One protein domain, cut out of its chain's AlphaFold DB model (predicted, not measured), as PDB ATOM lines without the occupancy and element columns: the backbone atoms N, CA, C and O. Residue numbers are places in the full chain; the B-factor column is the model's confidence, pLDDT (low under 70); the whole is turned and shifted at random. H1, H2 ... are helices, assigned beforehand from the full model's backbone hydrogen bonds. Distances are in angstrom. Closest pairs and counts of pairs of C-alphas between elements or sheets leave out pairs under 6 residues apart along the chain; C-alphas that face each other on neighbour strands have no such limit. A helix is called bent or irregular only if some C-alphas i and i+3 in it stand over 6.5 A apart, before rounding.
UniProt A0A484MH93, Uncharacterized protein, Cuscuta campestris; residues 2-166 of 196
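This is residues 2 to 166 of the 196 residues of an uncharacterized protein of Cuscuta campestris (UniProt A0A484MH93). A long helix, H8, runs the length of a small helical body; H3 and H5 pack on it, crossing it at different places along its length, with short H6 beyond their meeting ends. H7 starts on H8 and splays away from it, the two joined at their far ends by a loop, while H2 packs on one end of H5 and leads out to a free arm holding H1. The printed part has 165 residues with eight named helices, H1 to H8 in chain order, and no named strand: all helix. It is loose, with a radius of gyration of the C-alphas of 20.7 A, and elongated, spanning 78 by 44 by 29 A.

Find C-alpha 128 at (350.505, 388.142, 223.760); from there H8, residues 128 to 158, runs 45.5 A to C-alpha 158 at (347.311, 343.170, 229.788). Look next at H3, residues 54 to 72, 26.6 A long, and H5, residues 83 to 94, 16.3 A long. H6 is residues 98 to 104, H7 is residues 106 to 120 and 21.2 A long, and H4 is the four residues 75 to 78. H2, residues 18 to 38, is 25.7 A long and irregular: C-alphas 33 and 36 are 8.4 A apart, and it has a kink of 74 degrees near residue 32. H1, residues 2 to 11, begins at C-alpha 2, (332.719, 316.347, 212.707).

Start on H8, where residues 144 to 155 touch H5 at a steep tilt of 51 degrees; the closest C-alphas are those of Ala 85 and Asn 148, 6.2 A. Residues 133 to 141 of H8 touch H3, closest at Val 70 and Leu 137, 6.2 A between C-alphas. H3 and H5 are the hub, touching four helices each; they touch at a shallow tilt of 15 degrees, opposite ways, with C-alphas of Tyr 55 and Ile 92 5.8 A apart. H7 touches H8 at a steep tilt of 60 degrees, closest at the C-alphas of Ser 107 and Met 141, 5.8 A. H6 touches H3, closest at the C-alphas of Tyr 55 and Phe 101, 5.4 A. H2 and H5 only just touch, with 3 pairs of C-alphas within 8 A, closest at Ser 27 and Leu 94, 5.9 A. H4 is close to H3 but not clearly touching, and H1 touches no helix. Every O i to N i+4 pair is within hydrogen-bond range in H1, H3, H5, H6, H7 and H8; in H2 13 of 17 are, and H4 is too short for such a pair.

The C-alphas farthest apart are those of Tyr 2 and Gln 125, 79.4 A. Residues 2 to 16 and 115 to 132 stand free; without them the body spans 42 by 38 by 25 A. The printed part has no cut, and the link from H2 to H3, residues 39 to 53, is long. The mean pLDDT of the printed part is 80.7; look for values under 70 at residues 2 to 16, 44, 72 to 79, 120 to 132 and 163 to 166.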
ATOM      1  N   TYR A   2     333.168 315.449 211.623       55.69
ATOM      2  CA  TYR A   2     332.719 316.347 212.707       55.69
ATOM      3  C   TYR A   2     333.711 316.577 213.869       55.69
ATOM      4  O   TYR A   2     333.907 317.712 214.283       55.69
ATOM      5  N   ALA A   3     334.437 315.547 214.320       60.41
ATOM      6  CA  ALA A   3     335.378 315.676 215.446       60.41
ATOM      7  C   ALA A   3     336.580 316.613 215.184       60.41
ATOM      8  O   ALA A   3     337.167 317.152 216.117       60.41
ATOM      9  N   LYS A   4     336.965 316.811 213.915       60.44
ATOM     10  CA  LYS A   4     338.091 317.687 213.544       60.44
ATOM     11  C   LYS A   4     337.669 319.159 213.530       60.44
ATOM     12  O   LYS A   4     338.476 320.025 213.839       60.44
ATOM     13  N   THR A   5     336.405 319.418 213.205       64.44
ATOM     14  CA  THR A   5     335.806 320.754 213.203       64.44
ATOM     15  C   THR A   5     335.583 321.255 214.632       64.44
ATOM     16  O   THR A   5     335.948 322.387 214.929       64.44
ATOM     17  N   ASP A   6     335.110 320.394 215.541       64.56
ATOM     18  CA  ASP A   6     334.957 320.731 216.968       64.56
ATOM     19  C   ASP A   6     336.293 321.072 217.643       64.56
ATOM     20  O   ASP A   6     336.363 321.989 218.459       64.56
ATOM     21  N   LEU A   7     337.382 320.388 217.267       65.44
ATOM     22  CA  LEU A   7     338.730 320.704 217.753       65.44
ATOM     23  C   LEU A   7     339.203 322.098 217.314       65.44
ATOM     24  O   LEU A   7     339.816 322.801 218.110       65.44
ATOM     25  N   LEU A   8     338.900 322.517 216.082       62.84
ATOM     26  CA  LEU A   8     339.269 323.846 215.577       62.84
ATOM     27  C   LEU A   8     338.466 324.965 216.254       62.84
ATOM     28  O   LEU A   8     339.019 326.020 216.548       62.84
ATOM     29  N   TYR A   9     337.183 324.727 216.543       62.62
ATOM     30  CA  TYR A   9     336.349 325.684 217.275       62.62
ATOM     31  C   TYR A   9     336.743 325.795 218.752       62.62
ATOM     32  O   TYR A   9     336.743 326.894 219.299       62.62
ATOM     33  N   LYS A  10     337.123 324.679 219.387       59.72
ATOM     34  CA  LYS A  10     337.525 324.653 220.799       59.72
ATOM     35  C   LYS A  10     338.934 325.219 221.022       59.72
ATOM     36  O   LYS A  10     339.151 325.917 222.002       59.72
ATOM     37  N   ALA A  11     339.861 324.998 220.087       57.19
ATOM     38  CA  ALA A  11     341.234 325.510 220.172       57.19
ATOM     39  C   ALA A  11     341.335 327.045 220.094       57.19
ATOM     40  O   ALA A  11     342.297 327.613 220.594       57.19
ATOM     41  N   ASN A  12     340.348 327.721 219.497       55.00
ATOM     42  CA  ASN A  12     340.340 329.181 219.335       55.00
ATOM     43  C   ASN A  12     340.037 329.939 220.647       55.00
ATOM     44  O   ASN A  12     340.200 331.152 220.714       55.00
ATOM     45  N   ILE A  13     339.571 329.231 221.684       54.53
ATOM     46  CA  ILE A  13     339.238 329.805 222.998       54.53
ATOM     47  C   ILE A  13     340.450 329.770 223.949       54.53
ATOM     48  O   ILE A  13     340.547 330.620 224.829       54.53
ATOM     49  N   ASP A  14     341.405 328.858 223.720       54.38
ATOM     50  CA  ASP A  14     342.561 328.615 224.601       54.38
ATOM     51  C   ASP A  14     343.897 329.154 224.040       54.38
ATOM     52  O   ASP A  14     344.967 328.901 224.598       54.38
ATOM     53  N   THR A  15     343.885 329.894 222.927       60.28
ATOM     54  CA  THR A  15     345.101 330.527 222.393       60.28
ATOM     55  C   THR A  15     345.432 331.799 223.170       60.28
ATOM     56  O   THR A  15     344.655 332.752 223.158       60.28
ATOM     57  N   GLY A  16     346.595 331.815 223.829       66.75
ATOM     58  CA  GLY A  16     347.115 332.978 224.558       66.75
ATOM     59  C   GLY A  16     347.180 334.254 223.708       66.75
ATOM     60  O   GLY A  16     347.213 334.211 222.476       66.75
ATOM     61  N   SER A  17     347.186 335.412 224.369       81.19
ATOM     62  CA  SER A  17     347.111 336.708 223.694       81.19
ATOM     63  C   SER A  17     348.359 336.980 222.846       81.19
ATOM     64  O   SER A  17     349.486 336.962 223.340       81.19
ATOM     65  N   VAL A  18     348.164 337.332 221.569       86.44
ATOM     66  CA  VAL A  18     349.254 337.780 220.679       86.44
ATOM     67  C   VAL A  18     349.987 338.989 221.269       86.44
ATOM     68  O   VAL A  18     351.202 339.111 221.121       86.44
ATOM     69  N   LEU A  19     349.262 339.863 221.973       85.00
ATOM     70  CA  LEU A  19     349.841 341.031 222.631       85.00
ATOM     71  C   LEU A  19     350.760 340.632 223.791       85.00
ATOM     72  O   LEU A  19     351.847 341.183 223.907       85.00
ATOM     73  N   GLU A  20     350.354 339.672 224.622       84.06
ATOM     74  CA  GLU A  20     351.186 339.183 225.733       84.06
ATOM     75  C   GLU A  20     352.478 338.560 225.204       84.06
ATOM     76  O   GLU A  20     353.561 338.868 225.699       84.06
ATOM     77  N   TYR A  21     352.378 337.756 224.141       86.00
ATOM     78  CA  TYR A  21     353.549 337.194 223.474       86.00
ATOM     79  C   TYR A  21     354.468 338.287 222.908       86.00
ATOM     80  O   TYR A  21     355.682 338.236 223.107       86.00
ATOM     81  N   ALA A  22     353.901 339.289 222.229       90.06
ATOM     82  CA  ALA A  22     354.670 340.400 221.680       90.06
ATOM     83  C   ALA A  22     355.399 341.182 222.786       90.06
ATOM     84  O   ALA A  22     356.590 341.448 222.654       90.06
ATOM     85  N   LEU A  23     354.723 341.479 223.900       90.62
ATOM     86  CA  LEU A  23     355.315 342.173 225.046       90.62
ATOM     87  C   LEU A  23     356.425 341.349 225.708       90.62
ATOM     88  O   LEU A  23     357.494 341.891 225.990       90.62
ATOM     89  N   ALA A  24     356.222 340.042 225.893       87.25
ATOM     90  CA  ALA A  24     357.244 339.146 226.431       87.25
ATOM     91  C   ALA A  24     358.483 339.086 225.522       87.25
ATOM     92  O   ALA A  24     359.619 339.186 225.991       87.25
ATOM     93  N   PHE A  25     358.273 338.988 224.207       89.81
ATOM     94  CA  PHE A  25     359.352 339.020 223.224       89.81
ATOM     95  C   PHE A  25     360.115 340.351 223.255       89.81
ATOM     96  O   PHE A  25     361.347 340.360 223.283       89.81
ATOM     97  N   THR A  26     359.400 341.480 223.291       91.44
ATOM     98  CA  THR A  26     360.011 342.809 223.400       91.44
ATOM     99  C   THR A  26     360.808 342.949 224.694       91.44
ATOM    100  O   THR A  26     361.927 343.455 224.649       91.44
ATOM    101  N   SER A  27     360.296 342.454 225.825       89.50
ATOM    102  CA  SER A  27     361.019 342.455 227.103       89.50
ATOM    103  C   SER A  27     362.353 341.712 226.990       89.50
ATOM    104  O   SER A  27     363.398 342.267 227.320       89.50
ATOM    105  N   ALA A  28     362.347 340.501 226.423       87.94
ATOM    106  CA  ALA A  28     363.567 339.718 226.224       87.94
ATOM    107  C   ALA A  28     364.576 340.416 225.287       87.94
ATOM    108  O   ALA A  28     365.792 340.326 225.481       87.94
ATOM    109  N   ALA A  29     364.091 341.132 224.268       89.50
ATOM    110  CA  ALA A  29     364.945 341.932 223.396       89.50
ATOM    111  C   ALA A  29     365.573 343.123 224.142       89.50
ATOM    112  O   ALA A  29     366.767 343.387 223.974       89.50
ATOM    113  N   LEU A  30     364.804 343.811 224.991       89.56
ATOM    114  CA  LEU A  30     365.302 344.914 225.815       89.56
ATOM    115  C   LEU A  30     366.386 344.443 226.791       89.56
ATOM    116  O   LEU A  30     367.428 345.087 226.881       89.56
ATOM    117  N   ASP A  31     366.211 343.293 227.440       84.88
ATOM    118  CA  ASP A  31     367.235 342.737 228.335       84.88
ATOM    119  C   ASP A  31     368.546 342.445 227.593       84.88
ATOM    120  O   ASP A  31     369.640 342.743 228.079       84.88
ATOM    121  N   LYS A  32     368.445 341.909 226.371       85.38
ATOM    122  CA  LYS A  32     369.606 341.537 225.556       85.38
ATOM    123  C   LYS A  32     370.378 342.742 225.015       85.38
ATOM    124  O   LYS A  32     371.609 342.712 224.989       85.38
ATOM    125  N   TYR A  33     369.679 343.766 224.531       84.31
ATOM    126  CA  TYR A  33     370.298 344.863 223.775       84.31
ATOM    127  C   TYR A  33     370.389 346.176 224.556       84.31
ATOM    128  O   TYR A  33     371.263 346.999 224.281       84.31
ATOM    129  N   CYS A  34     369.532 346.358 225.555       82.31
ATOM    130  CA  CYS A  34     369.302 347.634 226.223       82.31
ATOM    131  C   CYS A  34     369.531 347.570 227.740       82.31
ATOM    132  O   CYS A  34     369.137 348.493 228.444       82.31
ATOM    133  N   GLY A  35     370.229 346.555 228.264       74.75
ATOM    134  CA  GLY A  35     370.456 346.389 229.712       74.75
ATOM    135  C   GLY A  35     371.109 347.589 230.428       74.75
ATOM    136  O   GLY A  35     370.988 347.734 231.639       74.75
ATOM    137  N   LYS A  36     371.756 348.505 229.691       83.06
ATOM    138  CA  LYS A  36     372.301 349.761 230.239       83.06
ATOM    139  C   LYS A  36     371.229 350.808 230.556       83.06
ATOM    140  O   LYS A  36     371.490 351.692 231.365       83.06
ATOM    141  N   TRP A  37     370.056 350.710 229.932       85.31
ATOM    142  CA  TRP A  37     368.949 351.660 230.062       85.31
ATOM    143  C   TRP A  37     368.126 351.483 231.339       85.31
ATOM    144  O   TRP A  37     367.174 352.231 231.526       85.31
ATOM    145  N   SER A  38     368.440 350.493 232.182       80.75
ATOM    146  CA  SER A  38     367.752 350.224 233.453       80.75
ATOM    147  C   SER A  38     368.746 349.701 234.496       80.75
ATOM    148  O   SER A  38     368.568 348.643 235.099       80.75
ATOM    149  N   THR A  39     369.869 350.409 234.652       77.69
ATOM    150  CA  THR A  39     370.929 349.976 235.572       77.69
ATOM    151  C   THR A  39     370.507 350.254 237.011       77.69
ATOM    152  O   THR A  39     370.195 351.390 237.355       77.69
ATOM    153  N   ALA A  40     370.551 349.238 237.878       72.62
ATOM    154  CA  ALA A  40     370.235 349.419 239.291       72.62
ATOM    155  C   ALA A  40     371.165 350.473 239.940       72.62
ATOM    156  O   ALA A  40     372.392 350.388 239.783       72.62
ATOM    157  N   PRO A  41     370.622 351.447 240.693       70.94
ATOM    158  CA  PRO A  41     371.439 352.450 241.357       70.94
ATOM    159  C   PRO A  41     372.374 351.838 242.402       70.94
ATOM    160  O   PRO A  41     371.974 350.988 243.199       70.94
ATOM    161  N   LYS A  42     373.617 352.328 242.467       71.19
ATOM    162  CA  LYS A  42     374.631 351.825 243.416       71.19
ATOM    163  C   LYS A  42     374.256 352.043 244.884       71.19
ATOM    164  O   LYS A  42     374.724 351.313 245.750       71.19
ATOM    165  N   THR A  43     373.460 353.071 245.163       71.00
ATOM    166  CA  THR A  43     373.066 353.484 246.516       71.00
ATOM    167  C   THR A  43     371.776 352.813 246.992       71.00
ATOM    168  O   THR A  43     371.399 352.991 248.146       71.00
ATOM    169  N   GLY A  44     371.079 352.075 246.119       67.38
ATOM    170  CA  GLY A  44     369.735 351.552 246.385       67.38
ATOM    171  C   GLY A  44     368.618 352.604 246.309       67.38
ATOM    172  O   GLY A  44     367.452 352.252 246.465       67.38
ATOM    173  N   PHE A  45     368.956 353.869 246.041       70.38
ATOM    174  CA  PHE A  45     368.009 354.956 245.790       70.38
ATOM    175  C   PHE A  45     367.993 355.325 244.316       70.38
ATOM    176  O   PHE A  45     369.014 355.217 243.648       70.38
ATOM    177  N   ILE A  46     366.858 355.826 243.839       73.56
ATOM    178  CA  ILE A  46     366.727 356.401 242.500       73.56
ATOM    179  C   ILE A  46     367.840 357.423 242.221       73.56
ATOM    180  O   ILE A  46     368.063 358.346 243.006       73.56
ATOM    181  N   ASP A  47     368.559 357.249 241.112       72.94
ATOM    182  CA  ASP A  47     369.551 358.230 240.680       72.94
ATOM    183  C   ASP A  47     368.848 359.331 239.885       72.94
ATOM    184  O   ASP A  47     368.334 359.113 238.791       72.94
ATOM    185  N   ILE A  48     368.793 360.523 240.471       75.50
ATOM    186  CA  ILE A  48     368.149 361.697 239.871       75.50
ATOM    187  C   ILE A  48     369.122 362.556 239.060       75.50
ATOM    188  O   ILE A  48     368.687 363.463 238.356       75.50
ATOM    189  N   THR A  49     370.427 362.297 239.179       70.31
ATOM    190  CA  THR A  49     371.483 363.118 238.565       70.31
ATOM    191  C   THR A  49     371.995 362.552 237.249       70.31
ATOM    192  O   THR A  49     372.705 363.242 236.518       70.31
ATOM    193  N   THR A  50     371.640 361.307 236.922       71.31
ATOM    194  CA  THR A  50     372.053 360.657 235.682       71.31
ATOM    195  C   THR A  50     370.883 360.481 234.715       71.31
ATOM    196  O   THR A  50     369.790 360.064 235.080       71.31
ATOM    197  N   SER A  51     371.130 360.777 233.436       73.44
ATOM    198  CA  SER A  51     370.140 360.657 232.351       73.44
ATOM    199  C   SER A  51     370.310 359.370 231.540       73.44
ATOM    200  O   SER A  51     370.122 359.365 230.328       73.44
ATOM    201  N   LYS A  52     370.767 358.290 232.182       83.94
ATOM    202  CA  LYS A  52     371.116 357.035 231.487       83.94
ATOM    203  C   LYS A  52     369.927 356.100 231.292       83.94
ATOM    204  O   LYS A  52     369.982 355.235 230.418       83.94
ATOM    205  N   ASP A  53     368.888 356.273 232.099       89.56
ATOM    206  CA  ASP A  53     367.684 355.463 232.014       89.56
ATOM    207  C   ASP A  53     366.809 355.888 230.836       89.56
ATOM    208  O   ASP A  53     366.714 357.073 230.501       89.56
ATOM    209  N   PHE A  54     366.131 354.918 230.224       93.19
ATOM    210  CA  PHE A  54     365.319 355.170 229.036       93.19
ATOM    211  C   PHE A  54     364.234 356.226 229.273       93.19
ATOM    212  O   PHE A  54     364.016 357.067 228.405       93.19
ATOM    213  N   TYR A  55     363.596 356.247 230.451       93.62
ATOM    214  CA  TYR A  55     362.562 357.244 230.747       93.62
ATOM    215  C   TYR A  55     363.061 358.694 230.629       93.62
ATOM    216  O   TYR A  55     362.295 359.567 230.231       93.62
ATOM    217  N   ARG A  56     364.343 358.959 230.932       93.12
ATOM    218  CA  ARG A  56     364.948 360.294 230.778       93.12
ATOM    219  C   ARG A  56     365.147 360.651 229.318       93.12
ATOM    220  O   ARG A  56     364.848 361.774 228.925       93.12
ATOM    221  N   ILE A  57     365.617 359.689 228.528       93.50
ATOM    222  CA  ILE A  57     365.792 359.847 227.083       93.50
ATOM    223  C   ILE A  57     364.433 360.133 226.438       93.50
ATOM    224  O   ILE A  57     364.292 361.110 225.712       93.50
ATOM    225  N   PHE A  58     363.419 359.327 226.757       95.94
ATOM    226  CA  PHE A  58     362.075 359.508 226.221       95.94
ATOM    227  C   PHE A  58     361.445 360.835 226.653       95.94
ATOM    228  O   PHE A  58     360.830 361.497 225.830       95.94
ATOM    229  N   SER A  59     361.642 361.262 227.903       95.88
ATOM    230  CA  SER A  59     361.157 362.568 228.365       95.88
ATOM    231  C   SER A  59     361.765 363.737 227.575       95.88
ATOM    232  O   SER A  59     361.051 364.669 227.208       95.88
ATOM    233  N   GLY A  60     363.062 363.661 227.251       94.38
ATOM    234  CA  GLY A  60     363.732 364.631 226.376       94.38
ATOM    235  C   GLY A  60     363.173 364.632 224.949       94.38
ATOM    236  O   GLY A  60     362.860 365.684 224.410       94.38
ATOM    237  N   LEU A  61     362.968 363.450 224.365       94.00
ATOM    238  CA  LEU A  61     362.358 363.336 223.035       94.00
ATOM    239  C   LEU A  61     360.913 363.850 223.017       94.00
ATOM    240  O   LEU A  61     360.485 364.460 222.046       94.00
ATOM    241  N   GLN A  62     360.153 363.608 224.085       94.19
ATOM    242  CA  GLN A  62     358.767 364.044 224.186       94.19
ATOM    243  C   GLN A  62     358.655 365.567 224.266       94.19
ATOM    244  O   GLN A  62     357.792 366.128 223.601       94.19
ATOM    245  N   ILE A  63     359.492 366.236 225.071       91.94
ATOM    246  CA  ILE A  63     359.439 367.700 225.178       91.94
ATOM    247  C   ILE A  63     359.821 368.357 223.843       91.94
ATOM    248  O   ILE A  63     359.096 369.233 223.385       91.94
ATOM    249  N   GLU A  64     360.862 367.855 223.172       90.44
ATOM    250  CA  GLU A  64     361.280 368.322 221.843       90.44
ATOM    251  C   GLU A  64     360.169 368.112 220.803       90.44
ATOM    252  O   GLU A  64     359.778 369.045 220.107       90.44
ATOM    253  N   TYR A  65     359.568 366.917 220.775       88.81
ATOM    254  CA  TYR A  65     358.452 366.605 219.881       88.81
ATOM    255  C   TYR A  65     357.234 367.511 220.119       88.81
ATOM    256  O   TYR A  65     356.607 367.976 219.168       88.81
ATOM    257  N   LEU A  66     356.899 367.797 221.382       89.56
ATOM    258  CA  LEU A  66     355.798 368.697 221.728       89.56
ATOM    259  C   LEU A  66     356.087 370.143 221.310       89.56
ATOM    260  O   LEU A  66     355.192 370.800 220.780       89.56
ATOM    261  N   GLU A  67     357.310 370.632 221.498       87.12
ATOM    262  CA  GLU A  67     357.709 371.971 221.055       87.12
ATOM    263  C   GLU A  67     357.644 372.101 219.527       87.12
ATOM    264  O   GLU A  67     357.028 373.039 219.011       87.12
ATOM    265  N   GLU A  68     358.180 371.124 218.790       84.31
ATOM    266  CA  GLU A  68     358.097 371.088 217.325       84.31
ATOM    267  C   GLU A  68     356.646 371.049 216.827       84.31
ATOM    268  O   GLU A  68     356.304 371.734 215.858       84.31
ATOM    269  N   SER A  69     355.770 370.308 217.515       79.31
ATOM    270  CA  SER A  69     354.348 370.193 217.165       79.31
ATOM    271  C   SER A  69     353.610 371.530 217.173       79.31
ATOM    272  O   SER A  69     352.734 371.772 216.338       79.31
ATOM    273  N   VAL A  70     353.984 372.407 218.107       80.25
ATOM    274  CA  VAL A  70     353.367 373.720 218.299       80.25
ATOM    275  C   VAL A  70     353.972 374.742 217.345       80.25
ATOM    276  O   VAL A  70     353.238 375.549 216.775       80.25
ATOM    277  N   LEU A  71     355.293 374.702 217.144       74.38
ATOM    278  CA  LEU A  71     356.010 375.682 216.328       74.38
ATOM    279  C   LEU A  71     355.789 375.496 214.830       74.38
ATOM    280  O   LEU A  71     355.605 376.481 214.115       74.38
ATOM    281  N   LEU A  72     355.842 374.257 214.335       66.25
ATOM    282  CA  LEU A  72     355.826 374.022 212.894       66.25
ATOM    283  C   LEU A  72     354.416 373.914 212.307       66.25
ATOM    284  O   LEU A  72     354.294 374.030 211.088       66.25
ATOM    285  N   GLN A  73     353.378 373.657 213.124       61.44
ATOM    286  CA  GLN A  73     352.018 373.297 212.669       61.44
ATOM    287  C   GLN A  73     352.038 372.373 211.428       61.44
ATOM    288  O   GLN A  73     351.197 372.476 210.534       61.44
ATOM    289  N   SER A  74     353.060 371.520 211.308       49.88
ATOM    290  CA  SER A  74     353.369 370.843 210.057       49.88
ATOM    291  C   SER A  74     352.629 369.519 209.990       49.88
ATOM    292  O   SER A  74     352.549 368.769 210.964       49.88
ATOM    293  N   SER A  75     352.150 369.184 208.794       50.09
ATOM    294  CA  SER A  75     351.481 367.914 208.484       50.09
ATOM    295  C   SER A  75     352.318 366.667 208.806       50.09
ATOM    296  O   SER A  75     351.777 365.569 208.883       50.09
ATOM    297  N   SER A  76     353.629 366.810 209.038       51.62
ATOM    298  CA  SER A  76     354.494 365.725 209.513       51.62
ATOM    299  C   SER A  76     354.109 365.218 210.906       51.62
ATOM    300  O   SER A  76     354.319 364.042 211.195       51.62
ATOM    301  N   HIS A  77     353.507 366.055 211.758       53.00
ATOM    302  CA  HIS A  77     353.087 365.661 213.105       53.00
ATOM    303  C   HIS A  77     351.922 364.649 213.082       53.00
ATOM    304  O   HIS A  77     351.795 363.817 213.980       53.00
ATOM    305  N   GLU A  78     351.121 364.638 212.012       58.06
ATOM    306  CA  GLU A  78     350.087 363.619 211.786       58.06
ATOM    307  C   GLU A  78     350.660 362.270 211.318       58.06
ATOM    308  O   GLU A  78     349.953 361.265 211.347       58.06
ATOM    309  N   MET A  79     351.936 362.204 210.912       67.69
ATOM    310  CA  MET A  79     352.494 361.005 210.280       67.69
ATOM    311  C   MET A  79     352.695 359.841 211.260       67.69
ATOM    312  O   MET A  79     352.528 358.686 210.874       67.69
ATOM    313  N   LEU A  80     353.058 360.126 212.516       77.94
ATOM    314  CA  LEU A  80     353.307 359.092 213.529       77.94
ATOM    315  C   LEU A  80     352.132 358.906 214.501       77.94
ATOM    316  O   LEU A  80     351.998 357.828 215.087       77.94
ATOM    317  N   GLY A  81     351.269 359.912 214.659       84.81
ATOM    318  CA  GLY A  81     350.122 359.864 215.569       84.81
ATOM    319  C   GLY A  81     350.505 359.403 216.982       84.81
ATOM    320  O   GLY A  81     351.559 359.754 217.506       84.81
ATOM    321  N   ASP A  82     349.675 358.548 217.580       91.12
ATOM    322  CA  ASP A  82     349.891 358.061 218.949       91.12
ATOM    323  C   ASP A  82     351.014 357.006 219.057       91.12
ATOM    324  O   ASP A  82     351.370 356.587 220.161       91.12
ATOM    325  N   SER A  83     351.593 356.555 217.936       91.75
ATOM    326  CA  SER A  83     352.562 355.446 217.928       91.75
ATOM    327  C   SER A  83     353.835 355.750 218.723       91.75
ATOM    328  O   SER A  83     354.390 354.844 219.345       91.75
ATOM    329  N   VAL A  84     354.261 357.018 218.770       91.88
ATOM    330  CA  VAL A  84     355.428 357.459 219.554       91.88
ATOM    331  C   VAL A  84     355.182 357.247 221.044       91.88
ATOM    332  O   VAL A  84     356.016 356.650 221.729       91.88
ATOM    333  N   ALA A  85     354.011 357.661 221.536       94.81
ATOM    334  CA  ALA A  85     353.618 357.463 222.926       94.81
ATOM    335  C   ALA A  85     353.476 355.971 223.254       94.81
ATOM    336  O   ALA A  85     354.006 355.515 224.266       94.81
ATOM    337  N   TRP A  86     352.838 355.188 222.375       96.62
ATOM    338  CA  TRP A  86     352.715 353.737 222.545       96.62
ATOM    339  C   TRP A  86     354.076 353.037 222.602       96.62
ATOM    340  O   TRP A  86     354.305 352.228 223.501       96.62
ATOM    341  N   GLY A  87     354.993 353.359 221.690       96.06
ATOM    342  CA  GLY A  87     356.333 352.774 221.655       96.06
ATOM    343  C   GLY A  87     357.163 353.146 222.883       96.06
ATOM    344  O   GLY A  87     357.692 352.267 223.565       96.06
ATOM    345  N   GLY A  88     357.224 354.439 223.210       96.69
ATOM    346  CA  GLY A  88     357.974 354.941 224.359       96.69
ATOM    347  C   GLY A  88     357.450 354.412 225.689       96.69
ATOM    348  O   GLY A  88     358.214 353.838 226.468       96.69
ATOM    349  N   CYS A  89     356.140 354.516 225.924       97.81
ATOM    350  CA  CYS A  89     355.521 354.010 227.147       97.81
ATOM    351  C   CYS A  89     355.656 352.490 227.269       97.81
ATOM    352  O   CYS A  89     355.853 352.005 228.377       97.81
ATOM    353  N   THR A  90     355.622 351.732 226.166       97.00
ATOM    354  CA  THR A  90     355.860 350.279 226.210       97.00
ATOM    355  C   THR A  90     357.265 349.957 226.711       97.00
ATOM    356  O   THR A  90     357.415 349.125 227.602       97.00
ATOM    357  N   ILE A  91     358.298 350.640 226.207       95.50
ATOM    358  CA  ILE A  91     359.675 350.417 226.670       95.50
ATOM    359  C   ILE A  91     359.830 350.855 228.132       95.50
ATOM    360  O   ILE A  91     360.367 350.098 228.938       95.50
ATOM    361  N   ILE A  92     359.318 352.035 228.505       95.12
ATOM    362  CA  ILE A  92     359.332 352.518 229.899       95.12
ATOM    363  C   ILE A  92     358.652 351.513 230.829       95.12
ATOM    364  O   ILE A  92     359.172 351.214 231.906       95.12
ATOM    365  N   TYR A  93     357.495 350.998 230.413       94.50
ATOM    366  CA  TYR A  93     356.717 350.033 231.169       94.50
ATOM    367  C   TYR A  93     357.510 348.748 231.378       94.50
ATOM    368  O   TYR A  93     357.782 348.404 232.521       94.50
ATOM    369  N   LEU A  94     357.965 348.098 230.300       92.31
ATOM    370  CA  LEU A  94     358.710 346.834 230.362       92.31
ATOM    371  C   LEU A  94     360.025 346.961 231.146       92.31
ATOM    372  O   LEU A  94     360.419 346.038 231.852       92.31
ATOM    373  N   LEU A  95     360.676 348.128 231.107       90.06
ATOM    374  CA  LEU A  95     361.852 348.413 231.932       90.06
ATOM    375  C   LEU A  95     361.516 348.731 233.397       90.06
ATOM    376  O   LEU A  95     362.436 349.000 234.174       90.06
ATOM    377  N   GLY A  96     360.246 348.716 233.807       88.81
ATOM    378  CA  GLY A  96     359.784 349.029 235.162       88.81
ATOM    379  C   GLY A  96     360.052 350.476 235.584       88.81
ATOM    380  O   GLY A  96     360.304 350.740 236.757       88.81
ATOM    381  N   GLN A  97     360.060 351.409 234.631       91.00
ATOM    382  CA  GLN A  97     360.425 352.814 234.846       91.00
ATOM    383  C   GLN A  97     359.220 353.760 234.890       91.00
ATOM    384  O   GLN A  97     359.411 354.968 234.991       91.00
ATOM    385  N   GLN A  98     357.985 353.243 234.862       93.31
ATOM    386  CA  GLN A  98     356.765 354.064 234.845       93.31
ATOM    387  C   GLN A  98     356.743 355.112 235.971       93.31
ATOM    388  O   GLN A  98     356.584 356.294 235.695       93.31
ATOM    389  N   LEU A  99     356.954 354.707 237.229       89.69
ATOM    390  CA  LEU A  99     356.912 355.644 238.363       89.69
ATOM    391  C   LEU A  99     358.019 356.705 238.289       89.69
ATOM    392  O   LEU A  99     357.818 357.846 238.696       89.69
ATOM    393  N   HIS A 100     359.183 356.337 237.745       90.44
ATOM    394  CA  HIS A 100     360.292 357.267 237.546       90.44
ATOM    395  C   HIS A 100     359.907 358.315 236.500       90.44
ATOM    396  O   HIS A 100     360.092 359.506 236.722       90.44
ATOM    397  N   PHE A 101     359.315 357.868 235.390       94.19
ATOM    398  CA  PHE A 101     358.793 358.735 234.343       94.19
ATOM    399  C   PHE A 101     357.710 359.679 234.871       94.19
ATOM    400  O   PHE A 101     357.814 360.885 234.691       94.19
ATOM    401  N   GLU A 102     356.705 359.167 235.581       93.94
ATOM    402  CA  GLU A 102     355.610 359.989 236.109       93.94
ATOM    403  C   GLU A 102     356.106 361.097 237.051       93.94
ATOM    404  O   GLU A 102     355.566 362.203 237.014       93.94
ATOM    405  N   LEU A 103     357.151 360.819 237.842       90.88
ATOM    406  CA  LEU A 103     357.741 361.766 238.790       90.88
ATOM    407  C   LEU A 103     358.694 362.785 238.139       90.88
ATOM    408  O   LEU A 103     358.807 363.921 238.605       90.88
ATOM    409  N   PHE A 104     359.412 362.378 237.091       92.56
ATOM    410  CA  PHE A 104     360.556 363.125 236.561       92.56
ATOM    411  C   PHE A 104     360.469 363.496 235.082       92.56
ATOM    412  O   PHE A 104     361.445 364.016 234.534       92.56
ATOM    413  N   ASP A 105     359.338 363.244 234.433       95.19
ATOM    414  CA  ASP A 105     359.101 363.720 233.079       95.19
ATOM    415  C   ASP A 105     359.065 365.256 233.035       95.19
ATOM    416  O   ASP A 105     358.355 365.896 233.812       95.19
ATOM    417  N   PHE A 106     359.821 365.853 232.113       95.06
ATOM    418  CA  PHE A 106     359.942 367.302 231.978       95.06
ATOM    419  C   PHE A 106     358.595 367.971 231.696       95.06
ATOM    420  O   PHE A 106     358.253 368.945 232.366       95.06
ATOM    421  N   SER A 107     357.794 367.427 230.772       94.88
ATOM    422  CA  SER A 107     356.478 367.996 230.455       94.88
ATOM    423  C   SER A 107     355.544 367.942 231.665       94.88
ATOM    424  O   SER A 107     354.813 368.890 231.950       94.88
ATOM    425  N   HIS A 108     355.624 366.868 232.456       94.75
ATOM    426  CA  HIS A 108     354.852 366.759 233.681       94.75
ATOM    427  C   HIS A 108     355.311 367.756 234.748       94.75
ATOM    428  O   HIS A 108     354.475 368.332 235.442       94.75
ATOM    429  N   GLN A 109     356.617 367.970 234.893       93.75
ATOM    430  CA  GLN A 109     357.152 368.940 235.845       93.75
ATOM    431  C   GLN A 109     356.722 370.367 235.495       93.75
ATOM    432  O   GLN A 109     356.280 371.090 236.385       93.75
ATOM    433  N   VAL A 110     356.766 370.743 234.212       92.25
ATOM    434  CA  VAL A 110     356.280 372.050 233.734       92.25
ATOM    435  C   VAL A 110     354.798 372.240 234.067       92.25
ATOM    436  O   VAL A 110     354.429 373.252 234.661       92.25
ATOM    437  N   LEU A 111     353.958 371.243 233.772       92.44
ATOM    438  CA  LEU A 111     352.534 371.274 234.121       92.44
ATOM    439  C   LEU A 111     352.307 371.433 235.632       92.44
ATOM    440  O   LEU A 111     351.510 372.271 236.041       92.44
ATOM    441  N   ASN A 112     353.024 370.672 236.462       91.88
ATOM    442  CA  ASN A 112     352.864 370.726 237.918       91.88
ATOM    443  C   ASN A 112     353.262 372.095 238.491       91.88
ATOM    444  O   ASN A 112     352.598 372.599 239.396       91.88
ATOM    445  N   VAL A 113     354.336 372.701 237.971       90.12
ATOM    446  CA  VAL A 113     354.766 374.050 238.371       90.12
ATOM    447  C   VAL A 113     353.722 375.086 237.962       90.12
ATOM    448  O   VAL A 113     353.345 375.912 238.786       90.12
ATOM    449  N   SER A 114     353.207 375.007 236.733       87.00
ATOM    450  CA  SER A 114     352.170 375.924 236.256       87.00
ATOM    451  C   SER A 114     350.870 375.814 237.059       87.00
ATOM    452  O   SER A 114     350.276 376.834 237.399       87.00
ATOM    453  N   GLU A 115     350.443 374.600 237.417       85.69
ATOM    454  CA  GLU A 115     349.272 374.381 238.278       85.69
ATOM    455  C   GLU A 115     349.477 374.979 239.681       85.69
ATOM    456  O   GLU A 115     348.567 375.607 240.226       85.69
ATOM    457  N   ALA A 116     350.679 374.838 240.252       85.38
ATOM    458  CA  ALA A 116     351.025 375.428 241.543       85.38
ATOM    459  C   ALA A 116     351.087 376.966 241.492       85.38
ATOM    460  O   ALA A 116     350.646 377.631 242.430       85.38
ATOM    461  N   GLU A 117     351.601 377.538 240.401       81.81
ATOM    462  CA  GLU A 117     351.674 378.987 240.194       81.81
ATOM    463  C   GLU A 117     350.286 379.604 239.977       81.81
ATOM    464  O   GLU A 117     349.959 380.619 240.597       81.81
ATOM    465  N   ALA A 118     349.429 378.952 239.185       76.75
ATOM    466  CA  ALA A 118     348.044 379.370 238.971       76.75
ATOM    467  C   ALA A 118     347.227 379.395 240.276       76.75
ATOM    468  O   ALA A 118     346.316 380.208 240.425       76.75
ATOM    469  N   ALA A 119     347.564 378.529 241.238       70.44
ATOM    470  CA  ALA A 119     346.972 378.536 242.572       70.44
ATOM    471  C   ALA A 119     347.521 379.656 243.482       70.44
ATOM    472  O   ALA A 119     346.881 379.990 244.479       70.44
ATOM    473  N   ALA A 120     348.692 380.223 243.166       66.12
ATOM    474  CA  ALA A 120     349.411 381.155 244.029       66.12
ATOM    475  C   ALA A 120     349.148 382.639 243.710       66.12
ATOM    476  O   ALA A 120     348.995 383.409 244.655       66.12
ATOM    477  N   PHE A 121     349.070 383.071 242.439       55.50
ATOM    478  CA  PHE A 121     348.871 384.491 242.083       55.50
ATOM    479  C   PHE A 121     348.264 384.714 240.683       55.50
ATOM    480  O   PHE A 121     348.544 383.987 239.737       55.50
ATOM    481  N   THR A 122     347.496 385.802 240.526       55.22
ATOM    482  CA  THR A 122     347.052 386.356 239.233       55.22
ATOM    483  C   THR A 122     347.841 387.629 238.904       55.22
ATOM    484  O   THR A 122     347.612 388.663 239.531       55.22
ATOM    485  N   SER A 123     348.742 387.601 237.918       47.81
ATOM    486  CA  SER A 123     349.277 388.825 237.298       47.81
ATOM    487  C   SER A 123     349.792 388.555 235.877       47.81
ATOM    488  O   SER A 123     350.736 387.782 235.728       47.81
ATOM    489  N   PRO A 124     349.234 389.195 234.830       58.84
ATOM    490  CA  PRO A 124     349.659 388.988 233.453       58.84
ATOM    491  C   PRO A 124     350.444 390.195 232.925       58.84
ATOM    492  O   PRO A 124     349.870 391.250 232.670       58.84
ATOM    493  N   GLN A 125     351.743 390.034 232.680       47.81
ATOM    494  CA  GLN A 125     352.482 390.888 231.741       47.81
ATOM    495  C   GLN A 125     353.510 390.045 230.983       47.81
ATOM    496  O   GLN A 125     354.716 390.175 231.159       47.81
ATOM    497  N   MET A 126     353.011 389.152 230.135       56.19
ATOM    498  CA  MET A 126     353.806 388.460 229.124       56.19
ATOM    499  C   MET A 126     353.248 388.821 227.746       56.19
ATOM    500  O   MET A 126     352.055 389.078 227.582       56.19
ATOM    501  N   ASN A 127     354.136 388.897 226.758       54.78
ATOM    502  CA  ASN A 127     353.827 389.302 225.389       54.78
ATOM    503  C   ASN A 127     352.767 388.365 224.764       54.78
ATOM    504  O   ASN A 127     352.909 387.150 224.854       54.78
ATOM    505  N   LEU A 128     351.717 388.902 224.128       58.19
ATOM    506  CA  LEU A 128     350.505 388.142 223.760       58.19
ATOM    507  C   LEU A 128     350.786 386.925 222.852       58.19
ATOM    508  O   LEU A 128     350.174 385.876 223.023       58.19
ATOM    509  N   ALA A 129     351.748 387.038 221.931       60.78
ATOM    510  CA  ALA A 129     352.154 385.935 221.053       60.78
ATOM    511  C   ALA A 129     352.942 384.836 221.794       60.78
ATOM    512  O   ALA A 129     352.794 383.655 221.495       60.78
ATOM    513  N   PHE A 130     353.747 385.218 222.791       61.25
ATOM    514  CA  PHE A 130     354.471 384.275 223.649       61.25
ATOM    515  C   PHE A 130     353.503 383.512 224.564       61.25
ATOM    516  O   PHE A 130     353.632 382.303 224.721       61.25
ATOM    517  N   VAL A 131     352.487 384.201 225.095       65.94
ATOM    518  CA  VAL A 131     351.426 383.592 225.915       65.94
ATOM    519  C   VAL A 131     350.620 382.569 225.107       65.94
ATOM    520  O   VAL A 131     350.428 381.454 225.572       65.94
ATOM    521  N   GLN A 132     350.236 382.884 223.864       66.50
ATOM    522  CA  GLN A 132     349.498 381.944 223.004       66.50
ATOM    523  C   GLN A 132     350.304 380.684 222.637       66.50
ATOM    524  O   GLN A 132     349.762 379.575 222.618       66.50
ATOM    525  N   GLY A 133     351.603 380.834 222.355       75.12
ATOM    526  CA  GLY A 133     352.500 379.695 222.126       75.12
ATOM    527  C   GLY A 133     352.660 378.822 223.372       75.12
ATOM    528  O   GLY A 133     352.633 377.598 223.285       75.12
ATOM    529  N   LEU A 134     352.742 379.447 224.548       80.88
ATOM    530  CA  LEU A 134     352.813 378.734 225.817       80.88
ATOM    531  C   LEU A 134     351.509 377.984 226.123       80.88
ATOM    532  O   LEU A 134     351.562 376.809 226.460       80.88
ATOM    533  N   ASP A 135     350.345 378.609 225.943       85.56
ATOM    534  CA  ASP A 135     349.044 377.976 226.200       85.56
ATOM    535  C   ASP A 135     348.816 376.744 225.312       85.56
ATOM    536  O   ASP A 135     348.369 375.694 225.780       85.56
ATOM    537  N   SER A 136     349.168 376.841 224.027       86.75
ATOM    538  CA  SER A 136     349.068 375.714 223.090       86.75
ATOM    539  C   SER A 136     350.030 374.575 223.441       86.75
ATOM    540  O   SER A 136     349.626 373.409 223.419       86.75
ATOM    541  N   LEU A 137     351.259 374.898 223.852       89.50
ATOM    542  CA  LEU A 137     352.212 373.917 224.363       89.50
ATOM    543  C   LEU A 137     351.711 373.247 225.646       89.50
ATOM    544  O   LEU A 137     351.777 372.026 225.767       89.50
ATOM    545  N   MET A 138     351.136 374.009 226.572       91.31
ATOM    546  CA  MET A 138     350.564 373.484 227.811       91.31
ATOM    547  C   MET A 138     349.409 372.513 227.542       91.31
ATOM    548  O   MET A 138     349.336 371.446 228.157       91.31
ATOM    549  N   GLU A 139     348.527 372.821 226.591       91.69
ATOM    550  CA  GLU A 139     347.470 371.894 226.176       91.69
ATOM    551  C   GLU A 139     348.022 370.632 225.496       91.69
ATOM    552  O   GLU A 139     347.540 369.522 225.762       91.69
ATOM    553  N   ALA A 140     349.074 370.764 224.683       91.69
ATOM    554  CA  ALA A 140     349.764 369.623 224.092       91.69
ATOM    555  C   ALA A 140     350.390 368.721 225.174       91.69
ATOM    556  O   ALA A 140     350.180 367.505 225.153       91.69
ATOM    557  N   MET A 141     351.052 369.300 226.183       94.94
ATOM    558  CA  MET A 141     351.595 368.563 227.332       94.94
ATOM    559  C   MET A 141     350.493 367.835 228.119       94.94
ATOM    560  O   MET A 141     350.646 366.659 228.456       94.94
ATOM    561  N   LYS A 142     349.338 368.475 228.374       95.50
ATOM    562  CA  LYS A 142     348.190 367.816 229.036       95.50
ATOM    563  C   LYS A 142     347.662 366.642 228.217       95.50
ATOM    564  O   LYS A 142     347.276 365.611 228.776       95.50
ATOM    565  N   LYS A 143     347.603 366.782 226.888       94.56
ATOM    566  CA  LYS A 143     347.202 365.695 225.984       94.56
ATOM    567  C   LYS A 143     348.204 364.538 226.042       94.56
ATOM    568  O   LYS A 143     347.765 363.404 226.220       94.56
ATOM    569  N   ALA A 144     349.503 364.824 225.980       95.25
ATOM    570  CA  ALA A 144     350.559 363.818 226.092       95.25
ATOM    571  C   ALA A 144     350.501 363.070 227.430       95.25
ATOM    572  O   ALA A 144     350.448 361.843 227.438       95.25
ATOM    573  N   ARG A 145     350.380 363.787 228.558       97.12
ATOM    574  CA  ARG A 145     350.204 363.187 229.893       97.12
ATOM    575  C   ARG A 145     349.028 362.208 229.926       97.12
ATOM    576  O   ARG A 145     349.190 361.071 230.363       97.12
ATOM    577  N   ARG A 146     347.851 362.621 229.435       97.62
ATOM    578  CA  ARG A 146     346.653 361.760 229.386       97.62
ATOM    579  C   ARG A 146     346.870 360.517 228.524       97.62
ATOM    580  O   ARG A 146     346.480 359.428 228.939       97.62
ATOM    581  N   LEU A 147     347.491 360.675 227.355       97.44
ATOM    582  CA  LEU A 147     347.797 359.564 226.456       97.44
ATOM    583  C   LEU A 147     348.770 358.577 227.113       97.44
ATOM    584  O   LEU A 147     348.483 357.385 227.156       97.44
ATOM    585  N   ASN A 148     349.857 359.065 227.710       97.94
ATOM    586  CA  ASN A 148     350.832 358.231 228.411       97.94
ATOM    587  C   ASN A 148     350.181 357.445 229.559       97.94
ATOM    588  O   ASN A 148     350.327 356.225 229.636       97.94
ATOM    589  N   SER A 149     349.393 358.109 230.415       97.88
ATOM    590  CA  SER A 149     348.656 357.444 231.501       97.88
ATOM    591  C   SER A 149     347.683 356.383 230.986       97.88
ATOM    592  O   SER A 149     347.545 355.316 231.593       97.88
ATOM    593  N   HIS A 150     347.022 356.646 229.856       97.94
ATOM    594  CA  HIS A 150     346.147 355.676 229.212       97.94
ATOM    595  C   HIS A 150     346.927 354.448 228.724       97.94
ATOM    596  O   HIS A 150     346.548 353.321 229.048       97.94
ATOM    597  N   VAL A 151     348.045 354.652 228.021       97.88
ATOM    598  CA  VAL A 151     348.903 353.561 227.537       97.88
ATOM    599  C   VAL A 151     349.428 352.724 228.704       97.88
ATOM    600  O   VAL A 151     349.288 351.502 228.681       97.88
ATOM    601  N   PHE A 152     349.950 353.346 229.766       97.12
ATOM    602  CA  PHE A 152     350.407 352.610 230.949       97.12
ATOM    603  C   PHE A 152     349.290 351.792 231.601       97.12
ATOM    604  O   PHE A 152     349.517 350.653 232.008       97.12
ATOM    605  N   SER A 153     348.076 352.340 231.677       95.94
ATOM    606  CA  SER A 153     346.919 351.620 232.223       95.94
ATOM    607  C   SER A 153     346.558 350.401 231.370       95.94
ATOM    608  O   SER A 153     346.293 349.326 231.908       95.94
ATOM    609  N   MET A 154     346.604 350.541 230.043       95.12
ATOM    610  CA  MET A 154     346.359 349.446 229.101       95.12
ATOM    611  C   MET A 154     347.426 348.352 229.197       95.12
ATOM    612  O   MET A 154     347.085 347.173 229.261       95.12
ATOM    613  N   LEU A 155     348.704 348.730 229.255       93.56
ATOM    614  CA  LEU A 155     349.815 347.789 229.412       93.56
ATOM    615  C   LEU A 155     349.715 347.031 230.739       93.56
ATOM    616  O   LEU A 155     349.797 345.806 230.750       93.56
ATOM    617  N   LYS A 156     349.422 347.736 231.838       91.31
ATOM    618  CA  LYS A 156     349.225 347.138 233.165       91.31
ATOM    619  C   LYS A 156     348.066 346.152 233.210       91.31
ATOM    620  O   LYS A 156     348.183 345.104 233.831       91.31
ATOM    621  N   ALA A 157     346.971 346.456 232.519       89.12
ATOM    622  CA  ALA A 157     345.816 345.569 232.447       89.12
ATOM    623  C   ALA A 157     346.073 344.289 231.631       89.12
ATOM    624  O   ALA A 157     345.354 343.309 231.811       89.12
ATOM    625  N   ARG A 158     347.045 344.295 230.708       85.62
ATOM    626  CA  ARG A 158     347.311 343.170 229.788       85.62
ATOM    627  C   ARG A 158     348.591 342.408 230.083       85.62
ATOM    628  O   ARG A 158     348.709 341.265 229.677       85.62
ATOM    629  N   CYS A 159     349.546 343.022 230.763       85.75
ATOM    630  CA  CYS A 159     350.812 342.404 231.123       85.75
ATOM    631  C   CYS A 159     351.263 342.958 232.479       85.75
ATOM    632  O   CYS A 159     352.174 343.782 232.511       85.75
ATOM    633  N   PRO A 160     350.609 342.590 233.597       85.06
ATOM    634  CA  PRO A 160     351.011 343.050 234.923       85.06
ATOM    635  C   PRO A 160     352.471 342.673 235.187       85.06
ATOM    636  O   PRO A 160     352.833 341.500 235.112       85.06
ATOM    637  N   LEU A 161     353.314 343.668 235.460       80.06
ATOM    638  CA  LEU A 161     354.700 343.424 235.845       80.06
ATOM    639  C   LEU A 161     354.781 343.133 237.338       80.06
ATOM    640  O   LEU A 161     354.033 343.706 238.130       80.06
ATOM    641  N   GLU A 162     355.714 342.264 237.713       70.50
ATOM    642  CA  GLU A 162     356.074 342.075 239.114       70.50
ATOM    643  C   GLU A 162     356.643 343.383 239.678       70.50
ATOM    644  O   GLU A 162     357.439 344.071 239.024       70.50
ATOM    645  N   ASP A 163     356.252 343.725 240.907       62.19
ATOM    646  CA  ASP A 163     356.819 344.876 241.596       62.19
ATOM    647  C   ASP A 163     358.330 344.674 241.752       62.19
ATOM    648  O   ASP A 163     358.802 343.756 242.433       62.19
ATOM    649  N   LYS A 164     359.117 345.554 241.124       59.75
ATOM    650  CA  LYS A 164     360.566 345.581 241.335       59.75
ATOM    651  C   LYS A 164     360.821 345.788 242.825       59.75
ATOM    652  O   LYS A 164     360.314 346.745 243.405       59.75
ATOM    653  N   GLN A 165     361.613 344.902 243.433       53.03
ATOM    654  CA  GLN A 165     361.923 344.957 244.865       53.03
ATOM    655  C   GLN A 165     362.458 346.344 245.248       53.03
ATOM    656  O   GLN A 165     363.610 346.680 244.971       53.03
ATOM    657  N   ALA A 166     361.622 347.147 245.904       52.69
ATOM    658  CA  ALA A 166     362.051 348.396 246.503       52.69
ATOM    659  C   ALA A 166     362.887 348.089 247.753       52.69
ATOM    660  O   ALA A 166     362.564 347.188 248.534       52.69
TER     661      ALA A 166